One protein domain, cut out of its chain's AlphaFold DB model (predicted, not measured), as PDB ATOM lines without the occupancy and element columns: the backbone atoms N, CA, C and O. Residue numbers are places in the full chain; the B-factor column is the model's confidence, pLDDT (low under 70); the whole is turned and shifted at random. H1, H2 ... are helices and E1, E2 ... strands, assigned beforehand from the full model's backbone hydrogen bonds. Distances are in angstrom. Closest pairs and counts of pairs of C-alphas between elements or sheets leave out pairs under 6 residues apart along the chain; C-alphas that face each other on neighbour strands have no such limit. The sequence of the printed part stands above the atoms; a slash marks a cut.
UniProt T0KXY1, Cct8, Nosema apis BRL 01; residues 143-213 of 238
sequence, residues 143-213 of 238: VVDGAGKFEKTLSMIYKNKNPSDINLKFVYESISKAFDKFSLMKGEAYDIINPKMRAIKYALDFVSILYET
ATOM      1  N   VAL A 143      12.358  51.400 -50.721       94.75
ATOM      2  CA  VAL A 143      12.192  50.247 -49.836       94.75
ATOM      3  C   VAL A 143      12.629  48.958 -50.525       94.75
ATOM      4  O   VAL A 143      12.715  48.899 -51.750       94.75
ATOM      5  N   VAL A 144      12.937  47.951 -49.719       94.62
ATOM      6  CA  VAL A 144      13.277  46.583 -50.120       94.62
ATOM      7  C   VAL A 144      12.492  45.598 -49.265       94.62
ATOM      8  O   VAL A 144      12.011  45.957 -48.187       94.62
ATOM      9  N   ASP A 145      12.392  44.354 -49.724       94.44
ATOM     10  CA  ASP A 145      11.723  43.297 -48.970       94.44
ATOM     11  C   ASP A 145      12.438  43.035 -47.640       94.44
ATOM     12  O   ASP A 145      13.595  42.621 -47.592       94.44
ATOM     13  N   GLY A 146      11.738  43.276 -46.540       92.88
ATOM     14  CA  GLY A 146      12.210  42.991 -45.193       92.88
ATOM     15  C   GLY A 146      12.046  41.517 -44.817       92.88
ATOM     16  O   GLY A 146      12.019  40.621 -45.665       92.88
ATOM     17  N   ALA A 147      11.937  41.253 -43.513       92.75
ATOM     18  CA  ALA A 147      11.708  39.909 -42.962       92.75
ATOM     19  C   ALA A 147      12.758  38.853 -43.388       92.75
ATOM     20  O   ALA A 147      12.441  37.671 -43.524       92.75
ATOM     21  N   GLY A 148      14.006  39.279 -43.616       91.94
ATOM     22  CA  GLY A 148      15.116  38.412 -44.026       91.94
ATOM     23  C   GLY A 148      15.151  38.074 -45.522       91.94
ATOM     24  O   GLY A 148      16.078  37.401 -45.974       91.94
ATOM     25  N   LYS A 149      14.170  38.526 -46.319       93.75
ATOM     26  CA  LYS A 149      14.108  38.259 -47.768       93.75
ATOM     27  C   LYS A 149      15.232  38.966 -48.525       93.75
ATOM     28  O   LYS A 149      15.862  38.354 -49.390       93.75
ATOM     29  N   PHE A 150      15.517  40.225 -48.189       94.00
ATOM     30  CA  PHE A 150      16.617  40.983 -48.787       94.00
ATOM     31  C   PHE A 150      17.976  40.310 -48.556       94.00
ATOM     32  O   PHE A 150      18.730  40.101 -49.505       94.00
ATOM     33  N   GLU A 151      18.272  39.905 -47.321       94.69
ATOM     34  CA  GLU A 151      19.523  39.235 -46.958       94.69
ATOM     35  C   GLU A 151      19.660  37.882 -47.674       94.69
ATOM     36  O   GLU A 151      20.717  37.572 -48.225       94.69
ATOM     37  N   LYS A 152      18.572  37.107 -47.771       93.56
ATOM     38  CA  LYS A 152      18.549  35.847 -48.531       93.56
ATOM     39  C   LYS A 152      18.788  36.049 -50.024       93.56
ATOM     40  O   LYS A 152      19.549  35.300 -50.633       93.56
ATOM     41  N   THR A 153      18.188  37.087 -50.598       93.56
ATOM     42  CA  THR A 153      18.399  37.454 -52.003       93.56
ATOM     43  C   THR A 153      19.861  37.829 -52.246       93.56
ATOM     44  O   THR A 153      20.465  37.355 -53.207       93.56
ATOM     45  N   LEU A 154      20.472  38.605 -51.344       93.75
ATOM     46  CA  LEU A 154      21.902  38.914 -51.406       93.75
ATOM     47  C   LEU A 154      22.767  37.654 -51.326       93.75
ATOM     48  O   LEU A 154      23.698  37.530 -52.123       93.75
ATOM     49  N   SER A 155      22.454  36.705 -50.435       94.69
ATOM     50  CA  SER A 155      23.183  35.431 -50.368       94.69
ATOM     51  C   SER A 155      23.195  34.720 -51.723       94.69
ATOM     52  O   SER A 155      24.261  34.350 -52.216       94.69
ATOM     53  N   MET A 156      22.032  34.600 -52.374       93.75
ATOM     54  CA  MET A 156      21.927  33.964 -53.690       93.75
ATOM     55  C   MET A 156      22.757  34.693 -54.752       93.75
ATOM     56  O   MET A 156      23.437  34.047 -55.549       93.75
ATOM     57  N   ILE A 157      22.757  36.031 -54.744       94.19
ATOM     58  CA  ILE A 157      23.562  36.832 -55.675       94.19
ATOM     59  C   ILE A 157      25.057  36.554 -55.480       94.19
ATOM     60  O   ILE A 157      25.761  36.324 -56.462       94.19
ATOM     61  N   TYR A 158      25.553  36.554 -54.239       92.88
ATOM     62  CA  TYR A 158      26.969  36.285 -53.963       92.88
ATOM     63  C   TYR A 158      27.363  34.843 -54.279       92.88
ATOM     64  O   TYR A 158      28.448  34.623 -54.807       92.88
ATOM     65  N   LYS A 159      26.477  33.874 -54.038       91.56
ATOM     66  CA  LYS A 159      26.705  32.465 -54.375       91.56
ATOM     67  C   LYS A 159      26.805  32.224 -55.884       91.56
ATOM     68  O   LYS A 159      27.583  31.382 -56.317       91.56
ATOM     69  N   ASN A 160      26.033  32.969 -56.673       91.81
ATOM     70  CA  ASN A 160      26.023  32.856 -58.132       91.81
ATOM     71  C   ASN A 160      27.166  33.631 -58.810       91.81
ATOM     72  O   ASN A 160      27.384  33.471 -60.012       91.81
ATOM     73  N   LYS A 161      27.905  34.474 -58.075       91.06
ATOM     74  CA  LYS A 161      29.087  35.152 -58.614       91.06
ATOM     75  C   LYS A 161      30.237  34.160 -58.779       91.06
ATOM     76  O   LYS A 161      30.709  33.582 -57.809       91.06
ATOM     77  N   ASN A 162      30.738  34.045 -60.008       87.06
ATOM     78  CA  ASN A 162      31.904  33.228 -60.348       87.06
ATOM     79  C   ASN A 162      33.083  34.128 -60.757       87.06
ATOM     80  O   ASN A 162      33.237  34.411 -61.946       87.06
ATOM     81  N   PRO A 163      33.885  34.633 -59.799       89.62
ATOM     82  CA  PRO A 163      35.095  35.383 -60.122       89.62
ATOM     83  C   PRO A 163      36.162  34.469 -60.742       89.62
ATOM     84  O   PRO A 163      36.207  33.274 -60.456       89.62
ATOM     85  N   SER A 164      37.037  35.046 -61.572       89.00
ATOM     86  CA  SER A 164      38.178  34.334 -62.168       89.00
ATOM     87  C   SER A 164      39.225  33.921 -61.128       89.00
ATOM     88  O   SER A 164      39.881  32.898 -61.298       89.00
ATOM     89  N   ASP A 165      39.371  34.701 -60.053       92.88
ATOM     90  CA  ASP A 165      40.262  34.396 -58.934       92.88
ATOM     91  C   ASP A 165      39.579  33.446 -57.936       92.88
ATOM     92  O   ASP A 165      38.502  33.733 -57.399       92.88
ATOM     93  N   ILE A 166      40.238  32.318 -57.665       89.88
ATOM     94  CA  ILE A 166      39.778  31.306 -56.715       89.88
ATOM     95  C   ILE A 166      39.699  31.847 -55.280       89.88
ATOM     96  O   ILE A 166      38.781  31.487 -54.545       89.88
ATOM     97  N   ASN A 167      40.588  32.765 -54.893       89.44
ATOM     98  CA  ASN A 167      40.601  33.348 -53.551       89.44
ATOM     99  C   ASN A 167      39.369  34.233 -53.335       89.44
ATOM    100  O   ASN A 167      38.666  34.102 -52.331       89.44
ATOM    101  N   LEU A 168      39.029  35.061 -54.327       90.31
ATOM    102  CA  LEU A 168      37.809  35.873 -54.306       90.31
ATOM    103  C   LEU A 168      36.541  35.014 -54.263       90.31
ATOM    104  O   LEU A 168      35.551  35.406 -53.641       90.31
ATOM    105  N   LYS A 169      36.562  33.827 -54.880       91.12
ATOM    106  CA  LYS A 169      35.437  32.888 -54.824       91.12
ATOM    107  C   LYS A 169      35.154  32.434 -53.389       91.12
ATOM    108  O   LYS A 169      33.998  32.472 -52.968       91.12
ATOM    109  N   PHE A 170      36.186  32.077 -52.622       90.25
ATOM    110  CA  PHE A 170      36.026  31.692 -51.214       90.25
ATOM    111  C   PHE A 170      35.513  32.844 -50.342       90.25
ATOM    112  O   PHE A 170      34.694  32.621 -49.445       90.25
ATOM    113  N   VAL A 171      35.926  34.083 -50.633       91.19
ATOM    114  CA  VAL A 171      35.408  35.277 -49.948       91.19
ATOM    115  C   VAL A 171      33.908  35.449 -50.212       91.19
ATOM    116  O   VAL A 171      33.134  35.592 -49.266       91.19
ATOM    117  N   TYR A 172      33.460  35.372 -51.471       93.25
ATOM    118  CA  TYR A 172      32.031  35.483 -51.792       93.25
ATOM    119  C   TYR A 172      31.193  34.350 -51.205       93.25
ATOM    120  O   TYR A 172      30.094  34.605 -50.710       93.25
ATOM    121  N   GLU A 173      31.709  33.122 -51.196       92.50
ATOM    122  CA  GLU A 173      31.027  31.996 -50.558       92.50
ATOM    123  C   GLU A 173      30.883  32.208 -49.043       92.50
ATOM    124  O   GLU A 173      29.826  31.937 -48.470       92.50
ATOM    125  N   SER A 174      31.912  32.755 -48.391       91.88
ATOM    126  CA  SER A 174      31.889  33.064 -46.957       91.88
ATOM    127  C   SER A 174      30.877  34.166 -46.625       91.88
ATOM    128  O   SER A 174      30.096  34.027 -45.681       91.88
ATOM    129  N   ILE A 175      30.826  35.224 -47.441       93.00
ATOM    130  CA  ILE A 175      29.841  36.308 -47.309       93.00
ATOM    131  C   ILE A 175      28.415  35.784 -47.537       93.00
ATOM    132  O   ILE A 175      27.513  36.098 -46.760       93.00
ATOM    133  N   SER A 176      28.201  34.949 -48.557       94.62
ATOM    134  CA  SER A 176      26.906  34.304 -48.817       94.62
ATOM    135  C   SER A 176      26.445  33.481 -47.609       94.62
ATOM    136  O   SER A 176      25.339  33.695 -47.109       94.62
ATOM    137  N   LYS A 177      27.318  32.632 -47.051       94.06
ATOM    138  CA  LYS A 177      27.022  31.856 -45.835       94.06
ATOM    139  C   LYS A 177      26.656  32.744 -44.643       94.06
ATOM    140  O   LYS A 177      25.806  32.354 -43.846       94.06
ATOM    141  N   ALA A 178      27.268  33.922 -44.505       94.12
ATOM    142  CA  ALA A 178      26.932  34.871 -43.445       94.12
ATOM    143  C   ALA A 178      25.515  35.444 -43.613       94.12
ATOM    144  O   ALA A 178      24.736  35.431 -42.660       94.12
ATOM    145  N   PHE A 179      25.146  35.875 -44.824       94.69
ATOM    146  CA  PHE A 179      23.790  36.353 -45.113       94.69
ATOM    147  C   PHE A 179      22.731  35.245 -45.016       94.69
ATOM    148  O   PHE A 179      21.590  35.508 -44.640       94.69
ATOM    149  N   ASP A 180      23.100  33.990 -45.265       93.44
ATOM    150  CA  ASP A 180      22.186  32.859 -45.106       93.44
ATOM    151  C   ASP A 180      21.802  32.543 -43.657       93.44
ATOM    152  O   ASP A 180      20.816  31.836 -43.436       93.44
ATOM    153  N   LYS A 181      22.515  33.084 -42.665       93.25
ATOM    154  CA  LYS A 181      22.147  32.923 -41.251       93.25
ATOM    155  C   LYS A 181      20.901  33.722 -40.859       93.25
ATOM    156  O   LYS A 181      20.308  33.425 -39.826       93.25
ATOM    157  N   PHE A 182      20.498  34.715 -41.653       91.62
ATOM    158  CA  PHE A 182      19.298  35.498 -41.366       91.62
ATOM    159  C   PHE A 182      18.039  34.634 -41.502       91.62
ATOM    160  O   PHE A 182      17.855  33.913 -42.489       91.62
ATOM    161  N   SER A 183      17.168  34.704 -40.493       90.88
ATOM    162  CA  SER A 183      15.905  33.975 -40.470       90.88
ATOM    163  C   SER A 183      14.880  34.638 -41.387       90.88
ATOM    164  O   SER A 183      14.729  35.860 -41.408       90.88
ATOM    165  N   LEU A 184      14.159  33.813 -42.147       92.38
ATOM    166  CA  LEU A 184      13.060  34.283 -42.980       92.38
ATOM    167  C   LEU A 184      11.775  34.262 -42.155       92.38
ATOM    168  O   LEU A 184      11.331  33.198 -41.718       92.38
ATOM    169  N   MET A 185      11.183  35.430 -41.937       90.00
ATOM    170  CA  MET A 185       9.915  35.537 -41.221       90.00
ATOM    171  C   MET A 185       8.738  35.537 -42.196       90.00
ATOM    172  O   MET A 185       8.807  36.091 -43.295       90.00
ATOM    173  N   LYS A 186       7.634  34.900 -41.790       85.81
ATOM    174  CA  LYS A 186       6.378  34.939 -42.544       85.81
ATOM    175  C   LYS A 186       5.741  36.315 -42.349       85.81
ATOM    176  O   LYS A 186       5.347  36.651 -41.238       85.81
ATOM    177  N   GLY A 187       5.657  37.095 -43.422       84.56
ATOM    178  CA  GLY A 187       5.016  38.406 -43.417       84.56
ATOM    179  C   GLY A 187       5.434  39.279 -44.598       84.56
ATOM    180  O   GLY A 187       6.458  39.043 -45.251       84.56
ATOM    181  N   GLU A 188       4.618  40.292 -44.870       88.50
ATOM    182  CA  GLU A 188       4.969  41.405 -45.747       88.50
ATOM    183  C   GLU A 188       5.516  42.536 -44.879       88.50
ATOM    184  O   GLU A 188       4.774  43.284 -44.250       88.50
ATOM    185  N   ALA A 189       6.841  42.609 -44.797       91.81
ATOM    186  CA  ALA A 189       7.550  43.707 -44.163       91.81
ATOM    187  C   ALA A 189       8.459  44.347 -45.205       91.81
ATOM    188  O   ALA A 189       9.061  43.638 -46.012       91.81
ATOM    189  N   TYR A 190       8.573  45.669 -45.163       93.06
ATOM    190  CA  TYR A 190       9.450  46.432 -46.037       93.06
ATOM    191  C   TYR A 190      10.425  47.227 -45.191       93.06
ATOM    192  O   TYR A 190      10.033  47.902 -44.240       93.06
ATOM    193  N   ASP A 191      11.691  47.179 -45.576       93.31
ATOM    194  CA  ASP A 191      12.754  47.927 -44.932       93.31
ATOM    195  C   ASP A 191      13.265  49.024 -45.864       93.31
ATOM    196  O   ASP A 191      13.245  48.905 -47.088       93.31
ATOM    197  N   ILE A 192      13.778  50.110 -45.291       94.56
ATOM    198  CA  ILE A 192      14.372  51.194 -46.077       94.56
ATOM    199  C   ILE A 192      15.770  50.760 -46.538       94.56
ATOM    200  O   ILE A 192      16.593  50.309 -45.738       94.56
ATOM    201  N   ILE A 193      16.061  50.937 -47.829       93.19
ATOM    202  CA  ILE A 193      17.287  50.408 -48.452       93.19
ATOM    203  C   ILE A 193      18.572  51.025 -47.881       93.19
ATOM    204  O   ILE A 193      19.554  50.332 -47.625       93.19
ATOM    205  N   ASN A 194      18.567  52.336 -47.644       92.81
ATOM    206  CA  ASN A 194      19.756  53.095 -47.261       92.81
ATOM    207  C   ASN A 194      20.335  52.666 -45.896       92.81
ATOM    208  O   ASN A 194      21.545  52.437 -45.827       92.81
ATOM    209  N   PRO A 195      19.537  52.528 -44.814       92.88
ATOM    210  CA  PRO A 195      20.012  51.936 -43.565       92.88
ATOM    211  C   PRO A 195      20.625  50.547 -43.745       92.88
ATOM    212  O   PRO A 195      21.704  50.312 -43.207       92.88
ATOM    213  N   LYS A 196      20.005  49.657 -44.540       92.69
ATOM    214  CA  LYS A 196      20.565  48.322 -44.805       92.69
ATOM    215  C   LYS A 196      21.915  48.396 -45.512       92.69
ATOM    216  O   LYS A 196      22.870  47.767 -45.070       92.69
ATOM    217  N   MET A 197      22.025  49.208 -46.564       92.88
ATOM    218  CA  MET A 197      23.288  49.396 -47.283       92.88
ATOM    219  C   MET A 197      24.390  49.939 -46.372       92.88
ATOM    220  O   MET A 197      25.516  49.451 -46.413       92.88
ATOM    221  N   ARG A 198      24.074  50.930 -45.527       93.94
ATOM    222  CA  ARG A 198      25.034  51.484 -44.562       93.94
ATOM    223  C   ARG A 198      25.451  50.453 -43.523       93.94
ATOM    224  O   ARG A 198      26.636  50.358 -43.241       93.94
ATOM    225  N   ALA A 199      24.510  49.672 -42.998       94.38
ATOM    226  CA  ALA A 199      24.806  48.613 -42.041       94.38
ATOM    227  C   ALA A 199      25.750  47.560 -42.638       94.38
ATOM    228  O   ALA A 199      26.754  47.229 -42.015       94.38
ATOM    229  N   ILE A 200      25.481  47.098 -43.864       94.38
ATOM    230  CA  ILE A 200      26.349  46.139 -44.564       94.38
ATOM    231  C   ILE A 200      27.731  46.741 -44.815       94.38
ATOM    232  O   ILE A 200      28.733  46.085 -44.551       94.38
ATOM    233  N   LYS A 201      27.796  47.992 -45.283       95.69
ATOM    234  CA  LYS A 201      29.068  48.678 -45.515       95.69
ATOM    235  C   LYS A 201      29.892  48.778 -44.230       95.69
ATOM    236  O   LYS A 201      31.029  48.338 -44.221       95.69
ATOM    237  N   TYR A 202      29.308  49.287 -43.145       97.00
ATOM    238  CA  TYR A 202      30.020  49.422 -41.873       97.00
ATOM    239  C   TYR A 202      30.437  48.075 -41.284       97.00
ATOM    240  O   TYR A 202      31.503  47.988 -40.685       97.00
ATOM    241  N   ALA A 203      29.637  47.023 -41.475       95.25
ATOM    242  CA  ALA A 203      30.016  45.678 -41.061       95.25
ATOM    243  C   ALA A 203      31.228  45.161 -41.851       95.25
ATOM    244  O   ALA A 203      32.145  44.608 -41.255       95.25
ATOM    245  N   LEU A 204      31.256  45.364 -43.172       92.69
ATOM    246  CA  LEU A 204      32.395  44.974 -44.008       92.69
ATOM    247  C   LEU A 204      33.645  45.799 -43.697       92.69
ATOM    248  O   LEU A 204      34.717  45.220 -43.570       92.69
ATOM    249  N   ASP A 205      33.501  47.113 -43.516       95.00
ATOM    250  CA  ASP A 205      34.604  47.998 -43.131       95.00
ATOM    251  C   ASP A 205      35.194  47.551 -41.779       95.00
ATOM    252  O   ASP A 205      36.405  47.406 -41.645       95.00
ATOM    253  N   PHE A 206      34.342  47.242 -40.795       95.12
ATOM    254  CA  PHE A 206      34.770  46.732 -39.490       95.12
ATOM    255  C   PHE A 206      35.515  45.395 -39.595       95.12
ATOM    256  O   PHE A 206      36.571  45.229 -38.993       95.12
ATOM    257  N   VAL A 207      34.982  44.450 -40.372       93.19
ATOM    258  CA  VAL A 207      35.616  43.143 -40.590       93.19
ATOM    259  C   VAL A 207      36.951  43.292 -41.321       93.19
ATOM    260  O   VAL A 207      37.905  42.610 -40.968       93.19
ATOM    261  N   SER A 208      37.044  44.198 -42.296       91.12
ATOM    262  CA  SER A 208      38.296  44.488 -43.000       91.12
ATOM    263  C   SER A 208      39.364  45.002 -42.042       91.12
ATOM    264  O   SER A 208      40.476  44.491 -42.061       91.12
ATOM    265  N   ILE A 209      39.011  45.957 -41.176       93.31
ATOM    266  CA  ILE A 209      39.932  46.504 -40.171       93.31
ATOM    267  C   ILE A 209      40.393  45.402 -39.214       93.31
ATOM    268  O   ILE A 209      41.577  45.306 -38.919       93.31
ATOM    269  N   LEU A 210      39.476  44.541 -38.763       92.06
ATOM    270  CA  LEU A 210      39.803  43.429 -37.869       92.06
ATOM    271  C   LEU A 210      40.790  42.433 -38.502       92.06
ATOM    272  O   LEU A 210      41.638  41.890 -37.806       92.06
ATOM    273  N   TYR A 211      40.665  42.168 -39.803       89.56
ATOM    274  CA  TYR A 211      41.574  41.264 -40.512       89.56
ATOM    275  C   TYR A 211      42.890  41.921 -40.936       89.56
ATOM    276  O   TYR A 211      43.843  41.203 -41.210       89.56
ATOM    277  N   GLU A 212      42.948  43.249 -41.008       93.06
ATOM    278  CA  GLU A 212      44.181  44.004 -41.259       93.06
ATOM    279  C   GLU A 212      45.043  44.129 -39.993       93.06
ATOM    280  O   GLU A 212      46.258  44.294 -40.070       93.06
ATOM    281  N   THR A 213      44.428  44.048 -38.810       89.38
ATOM    282  CA  THR A 213      45.158  44.054 -37.541       89.38
ATOM    283  C   THR A 213      45.778  42.686 -37.258       89.38
ATOM    284  O   THR A 213      45.076  41.781 -36.815       89.38
TER     285      THR A 213
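This is residues 143 to 213 of the 238 residues of the protein "Cct8" of Nosema apis BRL 01 (UniProt T0KXY1). Two helical arms extend from a small pair of short strands, E1 and E2, at one end: the helical hairpin of H1 and H2 makes one arm and the single long helix H3 the other, with a gap between them. The last residues, 205 to 213, of which 205 to 212 belong to H3, stick out free. The printed part has 71 residues, with three named helices and two named strands in the order E1, H1, H2, E2, H3; the sheet, E1 - E2, is antiparallel and the class is mostly helix. The whole is only just loose, close to compact, with a radius of gyration of the C-alphas of 13.5 A and spans of 38 by 26 by 18 A.

E1 is residues 143 to 145, beginning at C-alpha 143 at (12.192, 50.247, -49.836). H1 is residues 149 to 160, 16.7 A from first to last C-alpha. H2 is residues 166 to 179, 20.4 A long, beginning at C-alpha 166 at (39.778, 31.306, -56.715). E2 is residues 190 to 192, and H3 is residues 193 to 212, 28.6 A long, ending at C-alpha 212 at (44.181, 44.004, -41.259).

H1 and H2 touch as a hairpin, opposite ways at a shallow tilt of 17 degrees; their closest C-alphas, of Ser 155 and Ser 176, are 4.2 A apart. E1 and E2 are antiparallel neighbours, with N 144 and O 191 at 2.8 A and N 191 and O 144 at 2.9 A, both within hydrogen-bond range. The closest C-alphas of E1 and H3, of Val 143 and Ile 193, are 5.3 A apart. H3 is apart from H1 and from H2. In H1, H2 and H3 every O i to N i+4 pair is within hydrogen-bond range.

The two C-alphas farthest apart, of Glu 188 and Thr 213, are 41.1 A apart. The printed part has no cut. The link from H2 to E2 is short, and the other three links are tight. The mean pLDDT of the printed part is 92.5, and no printed residue is under 70.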